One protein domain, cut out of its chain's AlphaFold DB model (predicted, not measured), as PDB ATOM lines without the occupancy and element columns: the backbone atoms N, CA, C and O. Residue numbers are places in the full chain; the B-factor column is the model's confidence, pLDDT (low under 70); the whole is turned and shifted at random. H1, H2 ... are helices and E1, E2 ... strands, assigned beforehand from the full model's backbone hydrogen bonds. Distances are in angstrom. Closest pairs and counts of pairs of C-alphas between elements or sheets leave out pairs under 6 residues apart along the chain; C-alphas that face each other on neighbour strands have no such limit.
ATOM      1  N   ALA A   8    -198.856 -84.863  37.838       48.06
ATOM      2  CA  ALA A   8    -199.956 -83.893  37.933       48.06
ATOM      3  C   ALA A   8    -199.508 -82.503  38.434       48.06
ATOM      4  O   ALA A   8    -200.158 -81.500  38.145       48.06
ATOM      5  N   PHE A   9    -198.384 -82.423  39.154       46.38
ATOM      6  CA  PHE A   9    -197.929 -81.176  39.781       46.38
ATOM      7  C   PHE A   9    -197.216 -80.231  38.794       46.38
ATOM      8  O   PHE A   9    -197.325 -79.014  38.913       46.38
ATOM      9  N   LEU A  10    -196.551 -80.775  37.766       44.53
ATOM     10  CA  LEU A  10    -195.904 -79.970  36.721       44.53
ATOM     11  C   LEU A  10    -196.894 -79.349  35.721       44.53
ATOM     12  O   LEU A  10    -196.610 -78.285  35.182       44.53
ATOM     13  N   PHE A  11    -198.068 -79.955  35.513       40.53
ATOM     14  CA  PHE A  11    -199.071 -79.447  34.566       40.53
ATOM     15  C   PHE A  11    -199.871 -78.248  35.119       40.53
ATOM     16  O   PHE A  11    -200.314 -77.388  34.359       40.53
ATOM     17  N   PHE A  12    -200.018 -78.148  36.446       41.75
ATOM     18  CA  PHE A  12    -200.699 -77.023  37.103       41.75
ATOM     19  C   PHE A  12    -199.828 -75.762  37.216       41.75
ATOM     20  O   PHE A  12    -200.359 -74.647  37.177       41.75
ATOM     21  N   LEU A  13    -198.499 -75.905  37.303       43.97
ATOM     22  CA  LEU A  13    -197.604 -74.746  37.340       43.97
ATOM     23  C   LEU A  13    -197.610 -74.000  36.000       43.97
ATOM     24  O   LEU A  13    -197.776 -72.785  35.987       43.97
ATOM     25  N   THR A  14    -197.506 -74.697  34.865       46.78
ATOM     26  CA  THR A  14    -197.396 -74.047  33.546       46.78
ATOM     27  C   THR A  14    -198.667 -73.310  33.116       46.78
ATOM     28  O   THR A  14    -198.564 -72.255  32.490       46.78
ATOM     29  N   LEU A  15    -199.861 -73.800  33.479       45.47
ATOM     30  CA  LEU A  15    -201.122 -73.103  33.177       45.47
ATOM     31  C   LEU A  15    -201.273 -71.785  33.956       45.47
ATOM     32  O   LEU A  15    -201.771 -70.802  33.407       45.47
ATOM     33  N   SER A  16    -200.805 -71.747  35.206       50.53
ATOM     34  CA  SER A  16    -200.959 -70.582  36.086       50.53
ATOM     35  C   SER A  16    -200.132 -69.378  35.606       50.53
ATOM     36  O   SER A  16    -200.608 -68.243  35.628       50.53
ATOM     37  N   PHE A  17    -198.918 -69.613  35.091       49.22
ATOM     38  CA  PHE A  17    -198.063 -68.546  34.543       49.22
ATOM     39  C   PHE A  17    -198.546 -68.024  33.179       49.22
ATOM     40  O   PHE A  17    -198.407 -66.835  32.877       49.22
ATOM     41  N   ALA A  18    -199.149 -68.883  32.351       52.62
ATOM     42  CA  ALA A  18    -199.690 -68.475  31.056       52.62
ATOM     43  C   ALA A  18    -200.941 -67.588  31.210       52.62
ATOM     44  O   ALA A  18    -201.087 -66.604  30.490       52.62
ATOM     45  N   GLN A  19    -201.811 -67.880  32.184       54.50
ATOM     46  CA  GLN A  19    -202.982 -67.040  32.466       54.50
ATOM     47  C   GLN A  19    -202.601 -65.678  33.052       54.50
ATOM     48  O   GLN A  19    -203.135 -64.671  32.596       54.50
ATOM     49  N   ALA A  20    -201.651 -65.629  33.992       58.25
ATOM     50  CA  ALA A  20    -201.207 -64.369  34.597       58.25
ATOM     51  C   ALA A  20    -200.578 -63.410  33.569       58.25
ATOM     52  O   ALA A  20    -200.854 -62.212  33.582       58.25
ATOM     53  N   SER A  21    -199.775 -63.938  32.638       64.94
ATOM     54  CA  SER A  21    -199.182 -63.123  31.569       64.94
ATOM     55  C   SER A  21    -200.220 -62.658  30.542       64.94
ATOM     56  O   SER A  21    -200.176 -61.504  30.119       64.94
ATOM     57  N   ALA A  22    -201.199 -63.495  30.183       65.38
ATOM     58  CA  ALA A  22    -202.295 -63.100  29.298       65.38
ATOM     59  C   ALA A  22    -203.190 -62.012  29.918       65.38
ATOM     60  O   ALA A  22    -203.483 -61.022  29.245       65.38
ATOM     61  N   SER A  23    -203.564 -62.144  31.197       68.12
ATOM     62  CA  SER A  23    -204.363 -61.132  31.899       68.12
ATOM     63  C   SER A  23    -203.610 -59.812  32.053       68.12
ATOM     64  O   SER A  23    -204.197 -58.753  31.863       68.12
ATOM     65  N   GLU A  24    -202.303 -59.857  32.331       68.38
ATOM     66  CA  GLU A  24    -201.476 -58.648  32.422       68.38
ATOM     67  C   GLU A  24    -201.364 -57.939  31.060       68.38
ATOM     68  O   GLU A  24    -201.434 -56.712  30.985       68.38
ATOM     69  N   ILE A  25    -201.234 -58.696  29.963       73.00
ATOM     70  CA  ILE A  25    -201.228 -58.141  28.601       73.00
ATOM     71  C   ILE A  25    -202.582 -57.505  28.261       73.00
ATOM     72  O   ILE A  25    -202.622 -56.432  27.658       73.00
ATOM     73  N   GLU A  26    -203.689 -58.154  28.615       75.19
ATOM     74  CA  GLU A  26    -205.035 -57.642  28.354       75.19
ATOM     75  C   GLU A  26    -205.331 -56.376  29.171       75.19
ATOM     76  O   GLU A  26    -205.809 -55.382  28.619       75.19
ATOM     77  N   GLU A  27    -204.956 -56.361  30.450       72.69
ATOM     78  CA  GLU A  27    -205.092 -55.197  31.326       72.69
ATOM     79  C   GLU A  27    -204.243 -54.015  30.835       72.69
ATOM     80  O   GLU A  27    -204.730 -52.882  30.799       72.69
ATOM     81  N   ARG A  28    -203.013 -54.270  30.362       72.12
ATOM     82  CA  ARG A  28    -202.167 -53.253  29.713       72.12
ATOM     83  C   ARG A  28    -202.844 -52.665  28.477       72.12
ATOM     84  O   ARG A  28    -202.989 -51.450  28.398       72.12
ATOM     85  N   LYS A  29    -203.329 -53.508  27.555       81.69
ATOM     86  CA  LYS A  29    -204.022 -53.052  26.335       81.69
ATOM     87  C   LYS A  29    -205.248 -52.206  26.657       81.69
ATOM     88  O   LYS A  29    -205.447 -51.163  26.042       81.69
ATOM     89  N   LYS A  30    -206.060 -52.634  27.625       82.25
ATOM     90  CA  LYS A  30    -207.236 -51.878  28.060       82.25
ATOM     91  C   LYS A  30    -206.839 -50.525  28.655       82.25
ATOM     92  O   LYS A  30    -207.361 -49.495  28.242       82.25
ATOM     93  N   SER A  31    -205.872 -50.526  29.570       81.88
ATOM     94  CA  SER A  31    -205.335 -49.316  30.200       81.88
ATOM     95  C   SER A  31    -204.736 -48.331  29.184       81.88
ATOM     96  O   SER A  31    -204.826 -47.116  29.394       81.88
ATOM     97  N   ASP A  32    -204.135 -48.832  28.103       84.12
ATOM     98  CA  ASP A  32    -203.628 -48.024  26.991       84.12
ATOM     99  C   ASP A  32    -204.760 -47.374  26.194       84.12
ATOM    100  O   ASP A  32    -204.728 -46.159  25.982       84.12
ATOM    101  N   VAL A  33    -205.781 -48.147  25.812       88.44
ATOM    102  CA  VAL A  33    -206.961 -47.630  25.098       88.44
ATOM    103  C   VAL A  33    -207.650 -46.535  25.913       88.44
ATOM    104  O   VAL A  33    -207.879 -45.449  25.386       88.44
ATOM    105  N   GLU A  34    -207.866 -46.757  27.213       90.56
ATOM    106  CA  GLU A  34    -208.450 -45.753  28.115       90.56
ATOM    107  C   GLU A  34    -207.629 -44.449  28.140       90.56
ATOM    108  O   GLU A  34    -208.184 -43.348  28.169       90.56
ATOM    109  N   SER A  35    -206.291 -44.541  28.110       92.38
ATOM    110  CA  SER A  35    -205.430 -43.348  28.097       92.38
ATOM    111  C   SER A  35    -205.526 -42.559  26.786       92.38
ATOM    112  O   SER A  35    -205.495 -41.326  26.804       92.38
ATOM    113  N   LEU A  36    -205.695 -43.254  25.657       93.62
ATOM    114  CA  LEU A  36    -205.871 -42.647  24.337       93.62
ATOM    115  C   LEU A  36    -207.243 -41.986  24.201       93.62
ATOM    116  O   LEU A  36    -207.334 -40.860  23.712       93.62
ATOM    117  N   GLU A  37    -208.302 -42.645  24.670       94.62
ATOM    118  CA  GLU A  37    -209.654 -42.081  24.694       94.62
ATOM    119  C   GLU A  37    -209.687 -40.783  25.503       94.62
ATOM    120  O   GLU A  37    -210.136 -39.751  24.999       94.62
ATOM    121  N   LYS A  38    -209.094 -40.788  26.703       95.44
ATOM    122  CA  LYS A  38    -208.984 -39.588  27.539       95.44
ATOM    123  C   LYS A  38    -208.195 -38.462  26.856       95.44
ATOM    124  O   LYS A  38    -208.553 -37.290  26.988       95.44
ATOM    125  N   MET A  39    -207.148 -38.788  26.094       95.81
ATOM    126  CA  MET A  39    -206.383 -37.795  25.327       95.81
ATOM    127  C   MET A  39    -207.236 -37.173  24.212       95.81
ATOM    128  O   MET A  39    -207.253 -35.952  24.049       95.81
ATOM    129  N   ILE A  40    -207.994 -37.994  23.479       95.12
ATOM    130  CA  ILE A  40    -208.925 -37.531  22.440       95.12
ATOM    131  C   ILE A  40    -209.995 -36.614  23.044       95.12
ATOM    132  O   ILE A  40    -210.302 -35.562  22.480       95.12
ATOM    133  N   GLU A  41    -210.562 -36.984  24.193       95.56
ATOM    134  CA  GLU A  41    -211.549 -36.165  24.899       95.56
ATOM    135  C   GLU A  41    -210.977 -34.823  25.356       95.56
ATOM    136  O   GLU A  41    -211.633 -33.789  25.191       95.56
ATOM    137  N   LEU A  42    -209.745 -34.814  25.873       94.94
ATOM    138  CA  LEU A  42    -209.053 -33.588  26.254       94.94
ATOM    139  C   LEU A  42    -208.854 -32.663  25.047       94.94
ATOM    140  O   LEU A  42    -209.210 -31.488  25.128       94.94
ATOM    141  N   VAL A  43    -208.344 -33.179  23.924       94.50
ATOM    142  CA  VAL A  43    -208.148 -32.387  22.696       94.50
ATOM    143  C   VAL A  43    -209.475 -31.789  22.227       94.50
ATOM    144  O   VAL A  43    -209.569 -30.571  22.061       94.50
ATOM    145  N   LYS A  44    -210.535 -32.604  22.140       94.88
ATOM    146  CA  LYS A  44    -211.887 -32.133  21.795       94.88
ATOM    147  C   LYS A  44    -212.399 -31.075  22.770       94.88
ATOM    148  O   LYS A  44    -213.100 -30.148  22.372       94.88
ATOM    149  N   SER A  45    -212.112 -31.209  24.062       94.06
ATOM    150  CA  SER A  45    -212.500 -30.224  25.074       94.06
ATOM    151  C   SER A  45    -211.771 -28.893  24.877       94.06
ATOM    152  O   SER A  45    -212.405 -27.838  24.892       94.06
ATOM    153  N   VAL A  46    -210.459 -28.926  24.631       92.19
ATOM    154  CA  VAL A  46    -209.650 -27.728  24.362       92.19
ATOM    155  C   VAL A  46    -210.159 -27.001  23.116       92.19
ATOM    156  O   VAL A  46    -210.378 -25.791  23.169       92.19
ATOM    157  N   GLU A  47    -210.420 -27.728  22.030       91.94
ATOM    158  CA  GLU A  47    -210.941 -27.167  20.774       91.94
ATOM    159  C   GLU A  47    -212.350 -26.583  20.932       91.94
ATOM    160  O   GLU A  47    -212.594 -25.447  20.526       91.94
ATOM    161  N   ARG A  48    -213.270 -27.300  21.598       93.31
ATOM    162  CA  ARG A  48    -214.628 -26.791  21.887       93.31
ATOM    163  C   ARG A  48    -214.611 -25.489  22.684       93.31
ATOM    164  O   ARG A  48    -215.490 -24.652  22.504       93.31
ATOM    165  N   ASN A  49    -213.607 -25.304  23.537       89.69
ATOM    166  CA  ASN A  49    -213.425 -24.089  24.327       89.69
ATOM    167  C   ASN A  49    -212.645 -22.984  23.589       89.69
ATOM    168  O   ASN A  49    -212.333 -21.954  24.187       89.69
ATOM    169  N   GLY A  50    -212.350 -23.158  22.296       88.00
ATOM    170  CA  GLY A  50    -211.663 -22.174  21.454       88.00
ATOM    171  C   GLY A  50    -210.136 -22.195  21.568       88.00
ATOM    172  O   GLY A  50    -209.489 -21.205  21.224       88.00
ATOM    173  N   GLY A  51    -209.557 -23.277  22.090       87.88
ATOM    174  CA  GLY A  51    -208.122 -23.542  22.037       87.88
ATOM    175  C   GLY A  51    -207.675 -24.138  20.696       87.88
ATOM    176  O   GLY A  51    -208.490 -24.579  19.892       87.88
ATOM    177  N   LYS A  52    -206.359 -24.164  20.461       86.19
ATOM    178  CA  LYS A  52    -205.710 -24.718  19.257       86.19
ATOM    179  C   LYS A  52    -205.348 -26.207  19.391       86.19
ATOM    180  O   LYS A  52    -204.870 -26.792  18.427       86.19
ATOM    181  N   GLY A  53    -205.514 -26.794  20.580       90.31
ATOM    182  CA  GLY A  53    -205.255 -28.211  20.853       90.31
ATOM    183  C   GLY A  53    -204.139 -28.461  21.872       90.31
ATOM    184  O   GLY A  53    -203.703 -27.559  22.596       90.31
ATOM    185  N   VAL A  54    -203.679 -29.710  21.933       92.88
ATOM    186  CA  VAL A  54    -202.643 -30.182  22.861       92.88
ATOM    187  C   VAL A  54    -201.461 -30.717  22.064       92.88
ATOM    188  O   VAL A  54    -201.645 -31.473  21.114       92.88
ATOM    189  N   LYS A  55    -200.244 -30.340  22.457       94.06
ATOM    190  CA  LYS A  55    -199.002 -30.902  21.923       94.06
ATOM    191  C   LYS A  55    -198.265 -31.611  23.050       94.06
ATOM    192  O   LYS A  55    -197.849 -30.945  23.992       94.06
ATOM    193  N   ALA A  56    -198.089 -32.922  22.922       95.19
ATOM    194  CA  ALA A  56    -197.265 -33.733  23.808       95.19
ATOM    195  C   ALA A  56    -196.039 -34.233  23.031       95.19
ATOM    196  O   ALA A  56    -196.174 -34.721  21.913       95.19
ATOM    197  N   VAL A  57    -194.852 -34.056  23.601       97.38
ATOM    198  CA  VAL A  57    -193.571 -34.525  23.070       97.38
ATOM    199  C   VAL A  57    -193.066 -35.635  23.995       97.38
ATOM    200  O   VAL A  57    -192.927 -35.398  25.203       97.38
ATOM    201  N   PRO A  58    -192.809 -36.843  23.473       97.88
ATOM    202  CA  PRO A  58    -192.387 -37.984  24.276       97.88
ATOM    203  C   PRO A  58    -190.915 -37.910  24.684       97.88
ATOM    204  O   PRO A  58    -190.100 -37.283  24.008       97.88
ATOM    205  N   PHE A  59    -190.535 -38.672  25.715       97.38
ATOM    206  CA  PHE A  59    -189.135 -38.822  26.147       97.38
ATOM    207  C   PHE A  59    -188.195 -39.219  25.000       97.38
ATOM    208  O   PHE A  59    -187.048 -38.771  24.932       97.38
ATOM    209  N   LYS A  60    -188.666 -40.071  24.081       96.38
ATOM    210  CA  LYS A  60    -187.891 -40.530  22.921       96.38
ATOM    211  C   LYS A  60    -187.385 -39.373  22.048       96.38
ATOM    212  O   LYS A  60    -186.309 -39.499  21.467       96.38
ATOM    213  N   GLU A  61    -188.116 -38.262  21.989       95.38
ATOM    214  CA  GLU A  61    -187.789 -37.089  21.165       95.38
ATOM    215  C   GLU A  61    -186.949 -36.035  21.900       95.38
ATOM    216  O   GLU A  61    -186.502 -35.064  21.299       95.38
ATOM    217  N   THR A  62    -186.669 -36.233  23.190       90.88
ATOM    218  CA  THR A  62    -185.993 -35.239  24.038       90.88
ATOM    219  C   THR A  62    -184.672 -35.755  24.610       90.88
ATOM    220  O   THR A  62    -184.364 -35.579  25.795       90.88
ATOM    221  N   ASN A  63    -183.924 -36.521  23.818       87.62
ATOM    222  CA  ASN A  63    -182.729 -37.226  24.288       87.62
ATOM    223  C   ASN A  63    -182.985 -38.135  25.509       87.62
ATOM    224  O   ASN A  63    -182.059 -38.393  26.281       87.62
ATOM    225  N   ARG A  64    -184.219 -38.642  25.678       87.75
ATOM    226  CA  ARG A  64    -184.629 -39.548  26.767       87.75
ATOM    227  C   ARG A  64    -184.368 -38.964  28.155       87.75
ATOM    228  O   ARG A  64    -183.756 -39.615  28.995       87.75
ATOM    229  N   GLN A  65    -184.792 -37.721  28.363       87.06
ATOM    230  CA  GLN A  65    -184.688 -37.030  29.655       87.06
ATOM    231  C   GLN A  65    -186.032 -36.489  30.149       87.06
ATOM    232  O   GLN A  65    -186.271 -36.485  31.357       87.06
ATOM    233  N   TYR A  66    -186.922 -36.050  29.252       95.12
ATOM    234  CA  TYR A  66    -188.166 -35.404  29.650       95.12
ATOM    235  C   TYR A  66    -189.320 -35.618  28.660       95.12
ATOM    236  O   TYR A  66    -189.128 -35.607  27.462       95.12
ATOM    237  N   SER A  67    -190.554 -35.749  29.130       97.94
ATOM    238  CA  SER A  67    -191.735 -35.517  28.286       97.94
ATOM    239  C   SER A  67    -192.191 -34.076  28.475       97.94
ATOM    240  O   SER A  67    -192.138 -33.567  29.596       97.94
ATOM    241  N   ILE A  68    -192.619 -33.408  27.401       97.31
ATOM    242  CA  ILE A  68    -193.108 -32.025  27.448       97.31
ATOM    243  C   ILE A  68    -194.527 -31.944  26.909       97.31
ATOM    244  O   ILE A  68    -194.806 -32.473  25.838       97.31
ATOM    245  N   THR A  69    -195.380 -31.183  27.587       97.25
ATOM    246  CA  THR A  69    -196.742 -30.911  27.137       97.25
ATOM    247  C   THR A  69    -197.076 -29.427  27.162       97.25
ATOM    248  O   THR A  69    -196.813 -28.708  28.130       97.25
ATOM    249  N   TRP A  70    -197.736 -28.995  26.090       94.06
ATOM    250  CA  TRP A  70    -198.334 -27.676  25.927       94.06
ATOM    251  C   TRP A  70    -199.824 -27.811  25.622       94.06
ATOM    252  O   TRP A  70    -200.215 -28.508  24.684       94.06
ATOM    253  N   ILE A  71    -200.654 -27.094  26.382       92.25
ATOM    254  CA  ILE A  71    -202.098 -26.991  26.146       92.25
ATOM    255  C   ILE A  71    -202.392 -25.584  25.629       92.25
ATOM    256  O   ILE A  71    -202.322 -24.606  26.372       92.25
ATOM    257  N   HIS A  72    -202.714 -25.470  24.344       89.00
ATOM    258  CA  HIS A  72    -202.981 -24.193  23.690       89.00
ATOM    259  C   HIS A  72    -204.452 -23.803  23.873       89.00
ATOM    260  O   HIS A  72    -205.237 -23.863  22.931       89.00
ATOM    261  N   SER A  73    -204.847 -23.428  25.088       85.12
ATOM    262  CA  SER A  73    -206.213 -22.975  25.394       85.12
ATOM    263  C   SER A  73    -206.556 -21.617  24.756       85.12
ATOM    264  O   SER A  73    -205.692 -20.899  24.248       85.12
ATOM    265  N   LYS A  74    -207.841 -21.243  24.782       81.75
ATOM    266  CA  LYS A  74    -208.301 -19.916  24.346       81.75
ATOM    267  C   LYS A  74    -207.579 -18.809  25.126       81.75
ATOM    268  O   LYS A  74    -207.447 -18.899  26.341       81.75
ATOM    269  N   GLY A  75    -207.167 -17.752  24.428       70.69
ATOM    270  CA  GLY A  75    -206.520 -16.576  25.026       70.69
ATOM    271  C   GLY A  75    -205.012 -16.487  24.800       70.69
ATOM    272  O   GLY A  75    -204.459 -15.413  24.996       70.69
ATOM    273  N   TYR A  76    -204.360 -17.550  24.317       72.62
ATOM    274  CA  TYR A  76    -202.995 -17.446  23.798       72.62
ATOM    275  C   TYR A  76    -203.017 -16.833  22.391       72.62
ATOM    276  O   TYR A  76    -203.638 -17.385  21.472       72.62
ATOM    277  N   GLY A  77    -202.349 -15.687  22.223       60.06
ATOM    278  CA  GLY A  77    -202.144 -15.017  20.943       60.06
ATOM    279  C   GLY A  77    -201.413 -15.882  19.909       60.06
ATOM    280  O   GLY A  77    -201.134 -17.068  20.112       60.06
ATOM    281  N   LYS A  78    -201.121 -15.316  18.733       55.28
ATOM    282  CA  LYS A  78    -200.322 -16.022  17.711       55.28
ATOM    283  C   LYS A  78    -198.891 -16.293  18.189       55.28
ATOM    284  O   LYS A  78    -198.350 -17.336  17.842       55.28
ATOM    285  N   ASP A  79    -198.380 -15.411  19.046       59.31
ATOM    286  CA  ASP A  79    -196.999 -15.419  19.532       59.31
ATOM    287  C   ASP A  79    -196.879 -15.820  21.016       59.31
ATOM    288  O   ASP A  79    -195.770 -15.944  21.535       59.31
ATOM    289  N   ASP A  80    -198.000 -16.061  21.709       64.56
ATOM    290  CA  ASP A  80    -197.975 -16.503  23.105       64.56
ATOM    291  C   ASP A  80    -197.766 -18.017  23.188       64.56
ATOM    292  O   ASP A  80    -198.593 -18.805  22.715       64.56
ATOM    293  N   MET A  81    -196.687 -18.437  23.850       70.94
ATOM    294  CA  MET A  81    -196.500 -19.841  24.214       70.94
ATOM    295  C   MET A  81    -197.267 -20.158  25.506       70.94
ATOM    296  O   MET A  81    -197.105 -19.440  26.501       70.94
ATOM    297  N   PRO A  82    -198.078 -21.234  25.537       84.12
ATOM    298  CA  PRO A  82    -198.685 -21.697  26.776       84.12
ATOM    299  C   PRO A  82    -197.605 -22.167  27.766       84.12
ATOM    300  O   PRO A  82    -196.480 -22.468  27.355       84.12
ATOM    301  N   PRO A  83    -197.932 -22.277  29.068       87.12
ATOM    302  CA  PRO A  83    -197.044 -22.858  30.061       87.12
ATOM    303  C   PRO A  83    -196.495 -24.207  29.602       87.12
ATOM    304  O   PRO A  83    -197.240 -25.092  29.168       87.12
ATOM    305  N   THR A  84    -195.181 -24.355  29.717       93.25
ATOM    306  CA  THR A  84    -194.503 -25.624  29.467       93.25
ATOM    307  C   THR A  84    -194.688 -26.523  30.680       93.25
ATOM    308  O   THR A  84    -194.320 -26.135  31.790       93.25
ATOM    309  N   HIS A  85    -195.221 -27.723  30.474       96.44
ATOM    310  CA  HIS A  85    -195.290 -28.764  31.495       96.44
ATOM    311  C   HIS A  85    -194.292 -29.853  31.142       96.44
ATOM    312  O   HIS A  85    -194.221 -30.261  29.988       96.44
ATOM    313  N   MET A  86    -193.530 -30.330  32.114       97.19
ATOM    314  CA  MET A  86    -192.473 -31.303  31.894       97.19
ATOM    315  C   MET A  86    -192.557 -32.423  32.924       97.19
ATOM    316  O   MET A  86    -192.648 -32.149  34.116       97.19
ATOM    317  N   ALA A  87    -192.470 -33.667  32.473       97.94
ATOM    318  CA  ALA A  87    -192.140 -34.809  33.314       97.94
ATOM    319  C   ALA A  87    -190.672 -35.149  33.057       97.94
ATOM    320  O   ALA A  87    -190.313 -35.470  31.930       97.94
ATOM    321  N   GLN A  88    -189.814 -35.035  34.065       96.00
ATOM    322  CA  GLN A  88    -188.368 -35.186  33.932       96.00
ATOM    323  C   GLN A  88    -187.887 -36.377  34.750       96.00
ATOM    324  O   GLN A  88    -188.171 -36.463  35.945       96.00
ATOM    325  N   VAL A  89    -187.120 -37.260  34.116       94.88
ATOM    326  CA  VAL A  89    -186.441 -38.364  34.795       94.88
ATOM    327  C   VAL A  89    -185.029 -37.920  35.166       94.88
ATOM    328  O   VAL A  89    -184.300 -37.396  34.325       94.88
ATOM    329  N   ASN A  90    -184.652 -38.117  36.427       89.06
ATOM    330  CA  ASN A  90    -183.362 -37.710  36.976       89.06
ATOM    331  C   ASN A  90    -182.699 -38.854  37.743       89.06
ATOM    332  O   ASN A  90    -183.407 -39.607  38.418       89.06
ATOM    333  N   PRO A  91    -181.359 -38.938  37.735       86.75
ATOM    334  CA  PRO A  91    -180.651 -39.711  38.743       86.75
ATOM    335  C   PRO A  91    -180.951 -39.130  40.132       86.75
ATOM    336  O   PRO A  91    -180.978 -37.909  40.306       86.75
ATOM    337  N   SER A  92    -181.189 -39.992  41.116       78.38
ATOM    338  CA  SER A  92    -181.365 -39.612  42.517       78.38
ATOM    339  C   SER A  92    -180.037 -39.683  43.262       78.38
ATOM    340  O   SER A  92    -179.288 -40.653  43.135       78.38
ATOM    341  N   SER A  93    -179.766 -38.693  44.114       68.62
ATOM    342  CA  SER A  93    -178.595 -38.692  45.003       68.62
ATOM    343  C   SER A  93    -178.641 -39.801  46.061       68.62
ATOM    344  O   SER A  93    -177.598 -40.195  46.572       68.62
ATOM    345  N   SER A  94    -179.828 -40.332  46.370       67.19
ATOM    346  CA  SER A  94    -180.019 -41.476  47.272       67.19
ATOM    347  C   SER A  94    -179.891 -42.843  46.581       67.19
ATOM    348  O   SER A  94    -180.135 -43.865  47.220       67.19
ATOM    349  N   GLY A  95    -179.522 -42.865  45.295       69.81
ATOM    350  CA  GLY A  95    -179.455 -44.063  44.462       69.81
ATOM    351  C   GLY A  95    -180.722 -44.274  43.626       69.81
ATOM    352  O   GLY A  95    -181.840 -44.061  44.097       69.81
ATOM    353  N   GLY A  96    -180.518 -44.701  42.378       83.19
ATOM    354  CA  GLY A  96    -181.563 -45.029  41.407       83.19
ATOM    355  C   GLY A  96    -182.197 -43.831  40.692       83.19
ATOM    356  O   GLY A  96    -181.869 -42.674  40.948       83.19
ATOM    357  N   ALA A  97    -183.106 -44.105  39.761       90.25
ATOM    358  CA  ALA A  97    -183.847 -43.087  39.021       90.25
ATOM    359  C   ALA A  97    -185.028 -42.509  39.821       90.25
ATOM    360  O   ALA A  97    -185.653 -43.162  40.657       90.25
ATOM    361  N   SER A  98    -185.372 -41.263  39.514       91.94
ATOM    362  CA  SER A  98    -186.528 -40.545  40.048       91.94
ATOM    363  C   SER A  98    -187.262 -39.815  38.927       91.94
ATOM    364  O   SER A  98    -186.681 -39.516  37.882       91.94
ATOM    365  N   ILE A  99    -188.538 -39.495  39.147       94.38
ATOM    366  CA  ILE A  99    -189.313 -38.620  38.265       94.38
ATOM    367  C   ILE A  99    -189.791 -37.388  39.032       94.38
ATOM    368  O   ILE A  99    -190.261 -37.478  40.168       94.38
ATOM    369  N   ALA A 100    -189.659 -36.232  38.395       94.94
ATOM    370  CA  ALA A 100    -190.150 -34.950  38.873       94.94
ATOM    371  C   ALA A 100    -191.039 -34.308  37.810       94.94
ATOM    372  O   ALA A 100    -190.874 -34.562  36.616       94.94
ATOM    373  N   PHE A 101    -191.935 -33.424  38.232       96.81
ATOM    374  CA  PHE A 101    -192.716 -32.606  37.310       96.81
ATOM    375  C   PHE A 101    -192.310 -31.145  37.420       96.81
ATOM    376  O   PHE A 101    -192.045 -30.655  38.514       96.81
ATOM    377  N   LYS A 102    -192.264 -30.435  36.296       94.75
ATOM    378  CA  LYS A 102    -191.954 -29.006  36.249       94.75
ATOM    379  C   LYS A 102    -192.999 -28.264  35.440       94.75
ATOM    380  O   LYS A 102    -193.418 -28.737  34.388       94.75
ATOM    381  N   ILE A 103    -193.388 -27.085  35.910       93.44
ATOM    382  CA  ILE A 103    -194.337 -26.210  35.221       93.44
ATOM    383  C   ILE A 103    -193.728 -24.823  35.107       93.44
ATOM    384  O   ILE A 103    -193.360 -24.218  36.115       93.44
ATOM    385  N   GLN A 104    -193.625 -24.312  33.884       90.62
ATOM    386  CA  GLN A 104    -193.123 -22.967  33.643       90.62
ATOM    387  C   GLN A 104    -194.233 -21.966  33.960       90.62
ATOM    388  O   GLN A 104    -195.199 -21.826  33.208       90.62
ATOM    389  N   LYS A 105    -194.109 -21.260  35.080       83.75
ATOM    390  CA  LYS A 105    -195.091 -20.266  35.523       83.75
ATOM    391  C   LYS A 105    -194.431 -19.182  36.358       83.75
ATOM    392  O   LYS A 105    -193.324 -19.334  36.864       83.75
ATOM    393  N   ASN A 106    -195.138 -18.076  36.545       77.62
ATOM    394  CA  ASN A 106    -194.710 -17.057  37.495       77.62
ATOM    395  C   ASN A 106    -195.046 -17.555  38.913       77.62
ATOM    396  O   ASN A 106    -196.134 -17.299  39.420       77.62
ATOM    397  N   CYS A 107    -194.147 -18.332  39.519       79.38
ATOM    398  CA  CYS A 107    -194.172 -18.644  40.949       79.38
ATOM    399  C   CYS A 107    -193.168 -17.757  41.687       79.38
ATOM    400  O   CYS A 107    -192.174 -17.335  41.101       79.38
ATOM    401  N   SER A 108    -193.412 -17.470  42.961       70.00
ATOM    402  CA  SER A 108    -192.444 -16.762  43.800       70.00
ATOM    403  C   SER A 108    -191.696 -17.775  44.655       70.00
ATOM    404  O   SER A 108    -192.321 -18.610  45.308       70.00
ATOM    405  N   VAL A 109    -190.365 -17.687  44.673       59.47
ATOM    406  CA  VAL A 109    -189.557 -18.329  45.715       59.47
ATOM    407  C   VAL A 109    -189.965 -17.650  47.018       59.47
ATOM    408  O   VAL A 109    -189.769 -16.440  47.150       59.47
ATOM    409  N   ALA A 110    -190.626 -18.369  47.928       52.12
ATOM    410  CA  ALA A 110    -190.964 -17.809  49.232       52.12
ATOM    411  C   ALA A 110    -189.660 -17.291  49.861       52.12
ATOM    412  O   ALA A 110    -188.687 -18.034  49.973       52.12
ATOM    413  N   GLY A 111    -189.610 -15.983  50.107       43.09
ATOM    414  CA  GLY A 111    -188.365 -15.250  50.285       43.09
ATOM    415  C   GLY A 111    -187.484 -15.755  51.427       43.09
ATOM    416  O   GLY A 111    -187.969 -16.145  52.483       43.09
ATOM    417  N   GLY A 112    -186.172 -15.634  51.218       40.59
ATOM    418  CA  GLY A 112    -185.227 -15.351  52.297       40.59
ATOM    419  C   GLY A 112    -184.822 -16.518  53.195       40.59
ATOM    420  O   GLY A 112    -184.733 -16.346  54.402       40.59
ATOM    421  N   SER A 113    -184.595 -17.700  52.641       40.06
ATOM    422  CA  SER A 113    -183.642 -18.728  53.098       40.06
ATOM    423  C   SER A 113    -183.843 -19.937  52.190       40.06
ATOM    424  O   SER A 113    -184.894 -20.091  51.572       40.06
ATOM    425  N   GLU A 114    -182.806 -20.736  52.007       43.44
ATOM    426  CA  GLU A 114    -182.820 -21.927  51.163       43.44
ATOM    427  C   GLU A 114    -184.109 -22.763  51.322       43.44
ATOM    428  O   GLU A 114    -184.501 -23.134  52.422       43.44
ATOM    429  N   GLY A 115    -184.758 -23.104  50.204       51.69
ATOM    430  CA  GLY A 115    -185.393 -24.417  50.076       51.69
ATOM    431  C   GLY A 115    -186.639 -24.737  50.912       51.69
ATOM    432  O   GLY A 115    -186.807 -25.901  51.269       51.69
ATOM    433  N   ASN A 116    -187.557 -23.799  51.167       60.44
ATOM    434  CA  ASN A 116    -188.865 -24.171  51.730       60.44
ATOM    435  C   ASN A 116    -189.728 -24.909  50.692       60.44
ATOM    436  O   ASN A 116    -190.550 -24.319  49.990       60.44
ATOM    437  N   LEU A 117    -189.519 -26.223  50.594       77.62
ATOM    438  CA  LEU A 117    -190.401 -27.136  49.884       77.62
ATOM    439  C   LEU A 117    -191.717 -27.267  50.661       77.62
ATOM    440  O   LEU A 117    -191.719 -27.620  51.840       77.62
ATOM    441  N   ALA A 118    -192.845 -27.010  50.005       85.38
ATOM    442  CA  ALA A 118    -194.163 -27.200  50.603       85.38
ATOM    443  C   ALA A 118    -194.714 -28.589  50.264       85.38
ATOM    444  O   ALA A 118    -194.555 -29.071  49.145       85.38
ATOM    445  N   ASN A 119    -195.416 -29.229  51.200       88.75
ATOM    446  CA  ASN A 119    -196.160 -30.445  50.881       88.75
ATOM    447  C   ASN A 119    -197.370 -30.100  50.008       88.75
ATOM    448  O   ASN A 119    -198.158 -29.213  50.339       88.75
ATOM    449  N   ARG A 120    -197.541 -30.831  48.909       91.19
ATOM    450  CA  ARG A 120    -198.679 -30.694  48.003       91.19
ATOM    451  C   ARG A 120    -199.119 -32.057  47.493       91.19
ATOM    452  O   ARG A 120    -198.291 -32.905  47.170       91.19
ATOM    453  N   VAL A 121    -200.428 -32.249  47.391       94.25
ATOM    454  CA  VAL A 121    -201.002 -33.417  46.720       94.25
ATOM    455  C   VAL A 121    -201.200 -33.080  45.246       94.25
ATOM    456  O   VAL A 121    -201.828 -32.072  44.923       94.25
ATOM    457  N   ILE A 122    -200.657 -33.920  44.371       97.19
ATOM    458  CA  ILE A 122    -200.988 -33.955  42.942       97.19
ATOM    459  C   ILE A 122    -201.776 -35.230  42.656       97.19
ATOM    460  O   ILE A 122    -201.758 -36.167  43.460       97.19
ATOM    461  N   ARG A 123    -202.456 -35.299  41.514       98.19
ATOM    462  CA  ARG A 123    -203.151 -36.519  41.091       98.19
ATOM    463  C   ARG A 123    -202.504 -37.083  39.843       98.19
ATOM    464  O   ARG A 123    -202.348 -36.356  38.875       98.19
ATOM    465  N   VAL A 124    -202.157 -38.365  39.854       98.00
ATOM    466  CA  VAL A 124    -201.619 -39.077  38.685       98.00
ATOM    467  C   VAL A 124    -202.612 -40.160  38.286       98.00
ATOM    468  O   VAL A 124    -202.850 -41.103  39.040       98.00
ATOM    469  N   ASP A 125    -203.241 -39.994  37.125       96.38
ATOM    470  CA  ASP A 125    -204.403 -40.767  36.675       96.38
ATOM    471  C   ASP A 125    -205.470 -40.912  37.771       96.38
ATOM    472  O   ASP A 125    -205.973 -41.996  38.057       96.38
ATOM    473  N   GLY A 126    -205.774 -39.800  38.440       95.50
ATOM    474  CA  GLY A 126    -206.778 -39.739  39.496       95.50
ATOM    475  C   GLY A 126    -206.310 -40.183  40.884       95.50
ATOM    476  O   GLY A 126    -206.972 -39.805  41.852       95.50
ATOM    477  N   GLN A 127    -205.178 -40.886  41.010       97.69
ATOM    478  CA  GLN A 127    -204.599 -41.296  42.293       97.69
ATOM    479  C   GLN A 127    -203.874 -40.130  42.967       97.69
ATOM    480  O   GLN A 127    -203.017 -39.501  42.352       97.69
ATOM    481  N   ASN A 128    -204.164 -39.878  44.244       97.75
ATOM    482  CA  ASN A 128    -203.458 -38.871  45.037       97.75
ATOM    483  C   ASN A 128    -202.012 -39.306  45.294       97.75
ATOM    484  O   ASN A 128    -201.778 -40.405  45.804       97.75
ATOM    485  N   ILE A 129    -201.069 -38.420  44.981       97.62
ATOM    486  CA  ILE A 129    -199.635 -38.589  45.187       97.62
ATOM    487  C   ILE A 129    -199.124 -37.408  46.009       97.62
ATOM    488  O   ILE A 129    -199.300 -36.246  45.635       97.62
ATOM    489  N   ASN A 130    -198.477 -37.711  47.130       95.56
ATOM    490  CA  ASN A 130    -197.799 -36.697  47.923       95.56
ATOM    491  C   ASN A 130    -196.529 -36.234  47.194       95.56
ATOM    492  O   ASN A 130    -195.769 -37.036  46.640       95.56
ATOM    493  N   SER A 131    -196.316 -34.925  47.189       93.44
ATOM    494  CA  SER A 131    -195.168 -34.284  46.564       93.44
ATOM    495  C   SER A 131    -194.664 -33.122  47.411       93.44
ATOM    496  O   SER A 131    -195.405 -32.529  48.195       93.44
ATOM    497  N   LEU A 132    -193.392 -32.800  47.236       92.19
ATOM    498  CA  LEU A 132    -192.780 -31.562  47.680       92.19
ATOM    499  C   LEU A 132    -192.756 -30.597  46.498       92.19
ATOM    500  O   LEU A 132    -192.266 -30.955  45.428       92.19
ATOM    501  N   VAL A 133    -193.285 -29.391  46.680       91.00
ATOM    502  CA  VAL A 133    -193.297 -28.350  45.654       91.00
ATOM    503  C   VAL A 133    -192.336 -27.223  46.015       91.00
ATOM    504  O   VAL A 133    -192.337 -26.731  47.143       91.00
ATOM    505  N   GLY A 134    -191.524 -26.812  45.047       89.19
ATOM    506  CA  GLY A 134    -190.619 -25.670  45.145       89.19
ATOM    507  C   GLY A 134    -190.714 -24.776  43.914       89.19
ATOM    508  O   GLY A 134    -191.301 -25.154  42.903       89.19
ATOM    509  N   CYS A 135    -190.123 -23.587  43.991       88.12
ATOM    510  CA  CYS A 135    -190.005 -22.666  42.865       88.12
ATOM    511  C   CYS A 135    -188.524 -22.353  42.629       88.12
ATOM    512  O   CYS A 135    -187.794 -22.104  43.588       88.12
ATOM    513  N   GLY A 136    -188.079 -22.363  41.376       84.19
ATOM    514  CA  GLY A 136    -186.711 -22.010  40.992       84.19
ATOM    515  C   GLY A 136    -186.675 -21.237  39.673       84.19
ATOM    516  O   GLY A 136    -187.634 -21.315  38.905       84.19
ATOM    517  N   PRO A 137    -185.607 -20.477  39.391       82.94
ATOM    518  CA  PRO A 137    -185.496 -19.724  38.147       82.94
ATOM    519  C   PRO A 137    -185.387 -20.653  36.932       82.94
ATOM    520  O   PRO A 137    -184.788 -21.729  37.001       82.94
ATOM    521  N   ASP A 138    -185.940 -20.223  35.801       82.75
ATOM    522  CA  ASP A 138    -185.681 -20.852  34.509       82.75
ATOM    523  C   ASP A 138    -184.355 -20.342  33.932       82.75
ATOM    524  O   ASP A 138    -184.228 -19.175  33.558       82.75
ATOM    525  N   SER A 139    -183.354 -21.222  33.841       79.31
ATOM    526  CA  SER A 139    -182.023 -20.880  33.325       79.31
ATOM    527  C   SER A 139    -182.048 -20.379  31.881       79.31
ATOM    528  O   SER A 139    -181.161 -19.633  31.477       79.31
ATOM    529  N   SER A 140    -183.051 -20.782  31.097       76.62
ATOM    530  CA  SER A 140    -183.204 -20.360  29.704       76.62
ATOM    531  C   SER A 140    -183.990 -19.054  29.562       76.62
ATOM    532  O   SER A 140    -183.935 -18.420  28.509       76.62
ATOM    533  N   ASN A 141    -184.717 -18.634  30.601       75.75
ATOM    534  CA  ASN A 141    -185.486 -17.398  30.594       75.75
ATOM    535  C   ASN A 141    -185.593 -16.807  32.011       75.75
ATOM    536  O   ASN A 141    -186.509 -17.166  32.751       75.75
ATOM    537  N   PRO A 142    -184.755 -15.821  32.378       73.94
ATOM    538  CA  PRO A 142    -184.715 -15.275  33.738       73.94
ATOM    539  C   PRO A 142    -185.990 -14.523  34.158       73.94
ATOM    540  O   PRO A 142    -186.124 -14.138  35.315       73.94
ATOM    541  N   LYS A 143    -186.938 -14.291  33.237       76.94
ATOM    542  CA  LYS A 143    -188.262 -13.716  33.539       76.94
ATOM    543  C   LYS A 143    -189.308 -14.778  33.893       76.94
ATOM    544  O   LYS A 143    -190.462 -14.429  34.147       76.94
ATOM    545  N   LYS A 144    -188.951 -16.061  33.837       81.69
ATOM    546  CA  LYS A 144    -189.826 -17.201  34.112       81.69
ATOM    547  C   LYS A 144    -189.222 -18.049  35.221       81.69
ATOM    548  O   LYS A 144    -188.008 -18.125  35.375       81.69
ATOM    549  N   ASN A 145    -190.102 -18.709  35.963       87.31
ATOM    550  CA  ASN A 145    -189.723 -19.651  37.001       87.31
ATOM    551  C   ASN A 145    -190.320 -21.028  36.690       87.31
ATOM    552  O   ASN A 145    -191.314 -21.160  35.968       87.31
ATOM    553  N   TRP A 146    -189.701 -22.055  37.250       90.56
ATOM    554  CA  TRP A 146    -190.203 -23.415  37.294       90.56
ATOM    555  C   TRP A 146    -190.798 -23.679  38.669       90.56
ATOM    556  O   TRP A 146    -190.096 -23.606  39.675       90.56
ATOM    557  N   GLU A 147    -192.078 -24.035  38.709       91.31
ATOM    558  CA  GLU A 147    -192.639 -24.739  39.856       91.31
ATOM    559  C   GLU A 147    -192.320 -26.227  39.688       91.31
ATOM    560  O   GLU A 147    -192.661 -26.825  38.666       91.31
ATOM    561  N   VAL A 148    -191.611 -26.809  40.651       93.06
ATOM    562  CA  VAL A 148    -191.081 -28.173  40.590       93.06
ATOM    563  C   VAL A 148    -191.763 -29.023  41.645       93.06
ATOM    564  O   VAL A 148    -191.744 -28.667  42.817       93.06
ATOM    565  N   TYR A 149    -192.316 -30.156  41.230       94.06
ATOM    566  CA  TYR A 149    -192.949 -31.156  42.076       94.06
ATOM    567  C   TYR A 149    -192.054 -32.392  42.144       94.06
ATOM    568  O   TYR A 149    -191.809 -33.055  41.133       94.06
ATOM    569  N   LEU A 150    -191.581 -32.704  43.343       92.94
ATOM    570  CA  LEU A 150    -190.773 -33.878  43.651       92.94
ATOM    571  C   LEU A 150    -191.648 -34.890  44.383       92.94
ATOM    572  O   LEU A 150    -192.262 -34.556  45.395       92.94
ATOM    573  N   LEU A 151    -191.726 -36.125  43.894       92.94
ATOM    574  CA  LEU A 151    -192.477 -37.167  44.594       92.94
ATOM    575  C   LEU A 151    -191.768 -37.503  45.909       92.94
ATOM    576  O   LEU A 151    -190.580 -37.807  45.907       92.94
ATOM    577  N   ASN A 152    -192.493 -37.439  47.026       87.19
ATOM    578  CA  ASN A 152    -191.887 -37.481  48.364       87.19
ATOM    579  C   ASN A 152    -192.121 -38.803  49.116       87.19
ATOM    580  O   ASN A 152    -191.818 -38.899  50.301       87.19
ATOM    581  N   THR A 153    -192.678 -39.816  48.443       91.38
ATOM    582  CA  THR A 153    -192.913 -41.149  49.014       91.38
ATOM    583  C   THR A 153    -192.538 -42.248  48.025       91.38
ATOM    584  O   THR A 153    -192.823 -42.137  46.830       91.38
ATOM    585  N   ASP A 154    -191.998 -43.358  48.530       92.19
ATOM    586  CA  ASP A 154    -191.676 -44.542  47.719       92.19
ATOM    587  C   ASP A 154    -192.908 -45.141  47.041       92.19
ATOM    588  O   ASP A 154    -192.848 -45.584  45.895       92.19
ATOM    589  N   ALA A 155    -194.044 -45.163  47.747       95.06
ATOM    590  CA  ALA A 155    -195.305 -45.649  47.198       95.06
ATOM    591  C   ALA A 155    -195.762 -44.782  46.017       95.06
ATOM    592  O   ALA A 155    -196.132 -45.318  44.971       95.06
ATOM    593  N   GLY A 156    -195.664 -43.455  46.156       95.50
ATOM    594  CA  GLY A 156    -195.939 -42.511  45.078       95.50
ATOM    595  C   GLY A 156    -195.004 -42.715  43.890       95.50
ATOM    596  O   GLY A 156    -195.473 -42.869  42.766       95.50
ATOM    597  N   MET A 157    -193.696 -42.813  44.139       94.62
ATOM    598  CA  MET A 157    -192.693 -43.049  43.095       94.62
ATOM    599  C   MET A 157    -192.948 -44.357  42.336       94.62
ATOM    600  O   MET A 157    -193.002 -44.360  41.108       94.62
ATOM    601  N   LYS A 158    -193.186 -45.465  43.051       95.25
ATOM    602  CA  LYS A 158    -193.493 -46.778  42.456       95.25
ATOM    603  C   LYS A 158    -194.780 -46.757  41.644       95.25
ATOM    604  O   LYS A 158    -194.834 -47.387  40.589       95.25
ATOM    605  N   TYR A 159    -195.817 -46.074  42.128       96.94
ATOM    606  CA  TYR A 159    -197.062 -45.931  41.382       96.94
ATOM    607  C   TYR A 159    -196.818 -45.170  40.078       96.94
ATOM    608  O   TYR A 159    -197.118 -45.693  39.007       96.94
ATOM    609  N   VAL A 160    -196.213 -43.980  40.153       97.31
ATOM    610  CA  VAL A 160    -195.956 -43.139  38.976       97.31
ATOM    611  C   VAL A 160    -195.062 -43.860  37.971       97.31
ATOM    612  O   VAL A 160    -195.412 -43.905  36.795       97.31
ATOM    613  N   TYR A 161    -193.991 -44.515  38.425       96.25
ATOM    614  CA  TYR A 161    -193.155 -45.367  37.580       96.25
ATOM    615  C   TYR A 161    -193.986 -46.397  36.802       96.25
ATOM    616  O   TYR A 161    -193.885 -46.469  35.581       96.25
ATOM    617  N   ARG A 162    -194.863 -47.155  37.477       95.81
ATOM    618  CA  ARG A 162    -195.707 -48.164  36.810       95.81
ATOM    619  C   ARG A 162    -196.654 -47.545  35.790       95.81
ATOM    620  O   ARG A 162    -196.901 -48.168  34.764       95.81
ATOM    621  N   ARG A 163    -197.204 -46.356  36.059       96.44
ATOM    622  CA  ARG A 163    -198.074 -45.665  35.092       96.44
ATOM    623  C   ARG A 163    -197.284 -45.272  33.852       96.44
ATOM    624  O   ARG A 163    -197.685 -45.637  32.756       96.44
ATOM    625  N   PHE A 164    -196.137 -44.622  34.029       96.94
ATOM    626  CA  PHE A 164    -195.287 -44.198  32.917       96.94
ATOM    627  C   PHE A 164    -194.672 -45.375  32.142       96.94
ATOM    628  O   PHE A 164    -194.456 -45.267  30.942       96.94
ATOM    629  N   ALA A 165    -194.424 -46.516  32.787       95.00
ATOM    630  CA  ALA A 165    -193.899 -47.713  32.128       95.00
ATOM    631  C   ALA A 165    -194.938 -48.464  31.278       95.00
ATOM    632  O   ALA A 165    -194.560 -49.190  30.361       95.00
ATOM    633  N   ASN A 166    -196.230 -48.337  31.605       92.75
ATOM    634  CA  ASN A 166    -197.270 -49.245  31.107       92.75
ATOM    635  C   ASN A 166    -198.441 -48.554  30.400       92.75
ATOM    636  O   ASN A 166    -199.396 -49.240  30.046       92.75
ATOM    637  N   LYS A 167    -198.416 -47.229  30.258       93.50
ATOM    638  CA  LYS A 167    -199.443 -46.471  29.537       93.50
ATOM    639  C   LYS A 167    -198.843 -45.655  28.425       93.50
ATOM    640  O   LYS A 167    -197.756 -45.139  28.627       93.50
ATOM    641  N   HIS A 168    -199.588 -45.418  27.352       94.62
ATOM    642  CA  HIS A 168    -199.221 -44.453  26.310       94.62
ATOM    643  C   HIS A 168    -199.235 -42.996  26.805       94.62
ATOM    644  O   HIS A 168    -198.296 -42.241  26.560       94.62
ATOM    645  N   TYR A 169    -200.281 -42.614  27.545       97.69
ATOM    646  CA  TYR A 169    -200.389 -41.306  28.190       97.69
ATOM    647  C   TYR A 169    -200.626 -41.450  29.692       97.69
ATOM    648  O   TYR A 169    -201.462 -42.242  30.128       97.69
ATOM    649  N   VAL A 170    -199.929 -40.635  30.481       98.12
ATOM    650  CA  VAL A 170    -200.196 -40.466  31.916       98.12
ATOM    651  C   VAL A 170    -200.687 -39.052  32.165       98.12
ATOM    652  O   VAL A 170    -200.046 -38.093  31.747       98.12
ATOM    653  N   PHE A 171    -201.813 -38.913  32.857       98.31
ATOM    654  CA  PHE A 171    -202.419 -37.618  33.143       98.31
ATOM    655  C   PHE A 171    -202.068 -37.178  34.556       98.31
ATOM    656  O   PHE A 171    -202.261 -37.932  35.511       98.31
ATOM    657  N   VAL A 172    -201.560 -35.957  34.694       98.31
ATOM    658  CA  VAL A 172    -201.193 -35.384  35.988       98.31
ATOM    659  C   VAL A 172    -201.957 -34.090  36.217       98.31
ATOM    660  O   VAL A 172    -201.835 -33.151  35.438       98.31
ATOM    661  N   ASP A 173    -202.723 -34.032  37.301       97.44
ATOM    662  CA  ASP A 173    -203.440 -32.840  37.744       97.44
ATOM    663  C   ASP A 173    -202.709 -32.196  38.929       97.44
ATOM    664  O   ASP A 173    -202.539 -32.783  40.004       97.44
ATOM    665  N   PHE A 174    -202.277 -30.958  38.707       94.25
ATOM    666  CA  PHE A 174    -201.572 -30.117  39.678       94.25
ATOM    667  C   PHE A 174    -202.520 -29.189  40.469       94.25
ATOM    668  O   PHE A 174    -202.068 -28.326  41.233       94.25
ATOM    669  N   GLY A 175    -203.833 -29.357  40.286       90.75
ATOM    670  CA  GLY A 175    -204.925 -28.555  40.842       90.75
ATOM    671  C   GLY A 175    -205.646 -27.675  39.814       90.75
ATOM    672  O   GLY A 175    -206.513 -26.901  40.201       90.75
ATOM    673  N   ASN A 176    -205.283 -27.767  38.530       86.44
ATOM    674  CA  ASN A 176    -205.813 -26.929  37.445       86.44
ATOM    675  C   ASN A 176    -206.290 -27.757  36.238       86.44
ATOM    676  O   ASN A 176    -206.454 -27.215  35.144       86.44
ATOM    677  N   GLY A 177    -206.501 -29.058  36.432       91.81
ATOM    678  CA  GLY A 177    -206.891 -29.986  35.380       91.81
ATOM    679  C   GLY A 177    -205.750 -30.891  34.936       91.81
ATOM    680  O   GLY A 177    -204.578 -30.675  35.247       91.81
ATOM    681  N   ASP A 178    -206.134 -31.935  34.208       95.69
ATOM    682  CA  ASP A 178    -205.234 -32.990  33.767       95.69
ATOM    683  C   ASP A 178    -204.278 -32.514  32.662       95.69
ATOM    684  O   ASP A 178    -204.698 -32.039  31.604       95.69
ATOM    685  N   ILE A 179    -202.984 -32.733  32.882       97.50
ATOM    686  CA  ILE A 179    -201.922 -32.549  31.897       97.50
ATOM    687  C   ILE A 179    -201.459 -33.929  31.409       97.50
ATOM    688  O   ILE A 179    -200.933 -34.698  32.215       97.50
ATOM    689  N   PRO A 180    -201.637 -34.279  30.122       97.88
ATOM    690  CA  PRO A 180    -201.156 -35.547  29.586       97.88
ATOM    691  C   PRO A 180    -199.642 -35.500  29.394       97.88
ATOM    692  O   PRO A 180    -199.122 -34.506  28.903       97.88
ATOM    693  N   PHE A 181    -198.939 -36.583  29.692       98.38
ATOM    694  CA  PHE A 181    -197.545 -36.793  29.313       98.38
ATOM    695  C   PHE A 181    -197.442 -38.036  28.444       98.38
ATOM    696  O   PHE A 181    -197.934 -39.098  28.825       98.38
ATOM    697  N   ASP A 182    -196.805 -37.882  27.286       97.56
ATOM    698  CA  ASP A 182    -196.495 -38.991  26.392       97.56
ATOM    699  C   ASP A 182    -195.306 -39.775  26.953       97.56
ATOM    700  O   ASP A 182    -194.219 -39.231  27.188       97.56
ATOM    701  N   THR A 183    -195.520 -41.057  27.208       97.19
ATOM    702  CA  THR A 183    -194.553 -41.896  27.913       97.19
ATOM    703  C   THR A 183    -193.565 -42.587  26.980       97.19
ATOM    704  O   THR A 183    -192.647 -43.254  27.464       97.19
ATOM    705  N   ILE A 184    -193.705 -42.460  25.654       96.62
ATOM    706  CA  ILE A 184    -192.841 -43.178  24.714       96.62
ATOM    707  C   ILE A 184    -191.367 -42.844  25.002       96.62
ATOM    708  O   ILE A 184    -190.938 -41.691  24.987       96.62
ATOM    709  N   GLY A 185    -190.558 -43.879  25.252       96.56
ATOM    710  CA  GLY A 185    -189.141 -43.739  25.615       96.56
ATOM    711  C   GLY A 185    -188.867 -43.519  27.109       96.56
ATOM    712  O   GLY A 185    -187.707 -43.335  27.476       96.56
ATOM    713  N   PHE A 186    -189.886 -43.567  27.974       97.44
ATOM    714  CA  PHE A 186    -189.733 -43.453  29.427       97.44
ATOM    715  C   PHE A 186    -188.814 -44.534  30.002       97.44
ATOM    716  O   PHE A 186    -187.919 -44.213  30.773       97.44
ATOM    717  N   MET A 187    -188.987 -45.798  29.605       96.25
ATOM    718  CA  MET A 187    -188.157 -46.893  30.125       96.25
ATOM    719  C   MET A 187    -186.674 -46.717  29.782       96.25
ATOM    720  O   MET A 187    -185.818 -46.961  30.629       96.25
ATOM    721  N   ASP A 188    -186.358 -46.217  28.582       95.38
ATOM    722  CA  ASP A 188    -184.975 -45.888  28.225       95.38
ATOM    723  C   ASP A 188    -184.436 -44.742  29.096       95.38
ATOM    724  O   ASP A 188    -183.287 -44.782  29.532       95.38
ATOM    725  N   ALA A 189    -185.250 -43.706  29.335       95.19
ATOM    726  CA  ALA A 189    -184.884 -42.578  30.190       95.19
ATOM    727  C   ALA A 189    -184.631 -43.029  31.635       95.19
ATOM    728  O   ALA A 189    -183.624 -42.650  32.233       95.19
ATOM    729  N   TRP A 190    -185.512 -43.883  32.164       95.31
ATOM    730  CA  TRP A 190    -185.413 -44.460  33.498       95.31
ATOM    731  C   TRP A 190    -184.140 -45.279  33.655       95.31
ATOM    732  O   TRP A 190    -183.321 -44.963  34.507       95.31
ATOM    733  N   ASN A 191    -183.912 -46.261  32.782       93.06
ATOM    734  CA  ASN A 191    -182.743 -47.142  32.863       93.06
ATOM    735  C   ASN A 191    -181.416 -46.372  32.747       93.06
ATOM    736  O   ASN A 191    -180.435 -46.708  33.411       93.06
ATOM    737  N   ARG A 192    -181.376 -45.311  31.929       90.88
ATOM    738  CA  ARG A 192    -180.206 -44.424  31.838       90.88
ATOM    739  C   ARG A 192    -179.954 -43.640  33.121       90.88
ATOM    740  O   ARG A 192    -178.799 -43.466  33.481       90.88
ATOM    741  N   ALA A 193    -181.003 -43.148  33.773       90.31
ATOM    742  CA  ALA A 193    -180.890 -42.409  35.028       90.31
ATOM    743  C   ALA A 193    -180.631 -43.315  36.243       90.31
ATOM    744  O   ALA A 193    -180.055 -42.860  37.224       90.31
ATOM    745  N   ASP A 194    -181.063 -44.575  36.173       88.69
ATOM    746  CA  ASP A 194    -180.879 -45.588  37.218       88.69
ATOM    747  C   ASP A 194    -179.460 -46.177  37.204       88.69
ATOM    748  O   ASP A 194    -178.995 -46.745  38.190       88.69
ATOM    749  N   SER A 195    -178.746 -46.011  36.085       81.19
ATOM    750  CA  SER A 195    -177.348 -46.416  35.966       81.19
ATOM    751  C   SER A 195    -176.463 -45.560  36.891       81.19
ATOM    752  O   SER A 195    -176.629 -44.338  36.917       81.19
TER     753      SER A 195
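Overview. This is residues 8 to 195 of the 198 residues of an uncharacterized protein of Marinobacter persicus (UniProt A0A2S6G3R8). What shape does this model have? One antiparallel sheet of nine strands is curled like part of a barrel and folded back on itself, E1 E2 E3 E4 facing E6 E5 E8 E9, and it curls round H2. H3 runs along E3, and the very long H1 packs its residues 31 to 47 on the sheet while its residues 8 to 26 stick out as an arm. What is it built of? The printed part has 188 residues, mixed in class, with three named helices and nine named strands in the order H1, E1 to E7, H2, E8, E9, H3; the sheet runs E1 E2 E3 E4 E7 E6 E5 E8 E9. How compact is it? It is only just compact, close to loose, with a radius of gyration of the C-alphas of 18.9 A, and spans 71 by 43 by 29 A.

Along the chain. Where are the strands? They are E1, residues 53 to 57; E2, 66 to 72; E3, 85 to 91; E4, 97 to 105; E5, 118 to 124; E6, 127 to 138; E7, 141 to 151; E8, 169 to 173; and E9, 178 to 182. E6, 28.9 A long, bends by 66 degrees at residue 130, and E7, 25.2 A long, by 80 degrees at residue 144. Where are the helices? H1, residues 8 to 48, runs 61.1 A from C-alpha 8 at (-199.956, -83.893, 37.933). H2 is residues 154 to 166, and H3, residues 186 to 194, ends with C-alpha 194 at (-180.879, -45.588, 37.218).

Arrangement. How is the sheet joined? It is a folded sheet, two leaves of one sheet facing each other, with E7 as the hinge. E1 E2 E3 E4 and E5 E6 E7 are meanders, each strand the antiparallel neighbour of the one before, and E4 E5 E6 E7 form a Greek key, a meander of three whose last strand pairs with E4. N 103 and O 147 of E4 and E7, 2.9 A, and N 123 and O 173 of E5 and E8, 2.9 A, are within hydrogen-bond range. Where do the helices sit? H1 is on the sheet at a height of 9.8 A, its closest C-alphas to E8 being Ser 35 and Tyr 169, 5.4 A. H3 lies over E3 at a height of 7.1 A, the closest C-alphas being Pro 91 and Ala 193, 4.6 A. H2 and H3 only just touch, only at their ends, with 3 pairs of C-alphas within 8 A, the closest Ala 165 and Met 187, 6.1 A. Are the helix backbones in range? Every O i to N i+4 pair is within hydrogen-bond range in H2 and H3, and 32 of 37 are in H1.

Size, cuts and confidence. How large is it? The C-alphas farthest apart, of Ala 8 and Gly 112, are 71.6 A apart. Are there cuts or long links? The printed part has no cut; the links E2 to E3 and E4 to E5 are long. Where is confidence low? pLDDT is under 70 at residues 8 to 24, 77 to 80, 93 to 95 and 109 to 116.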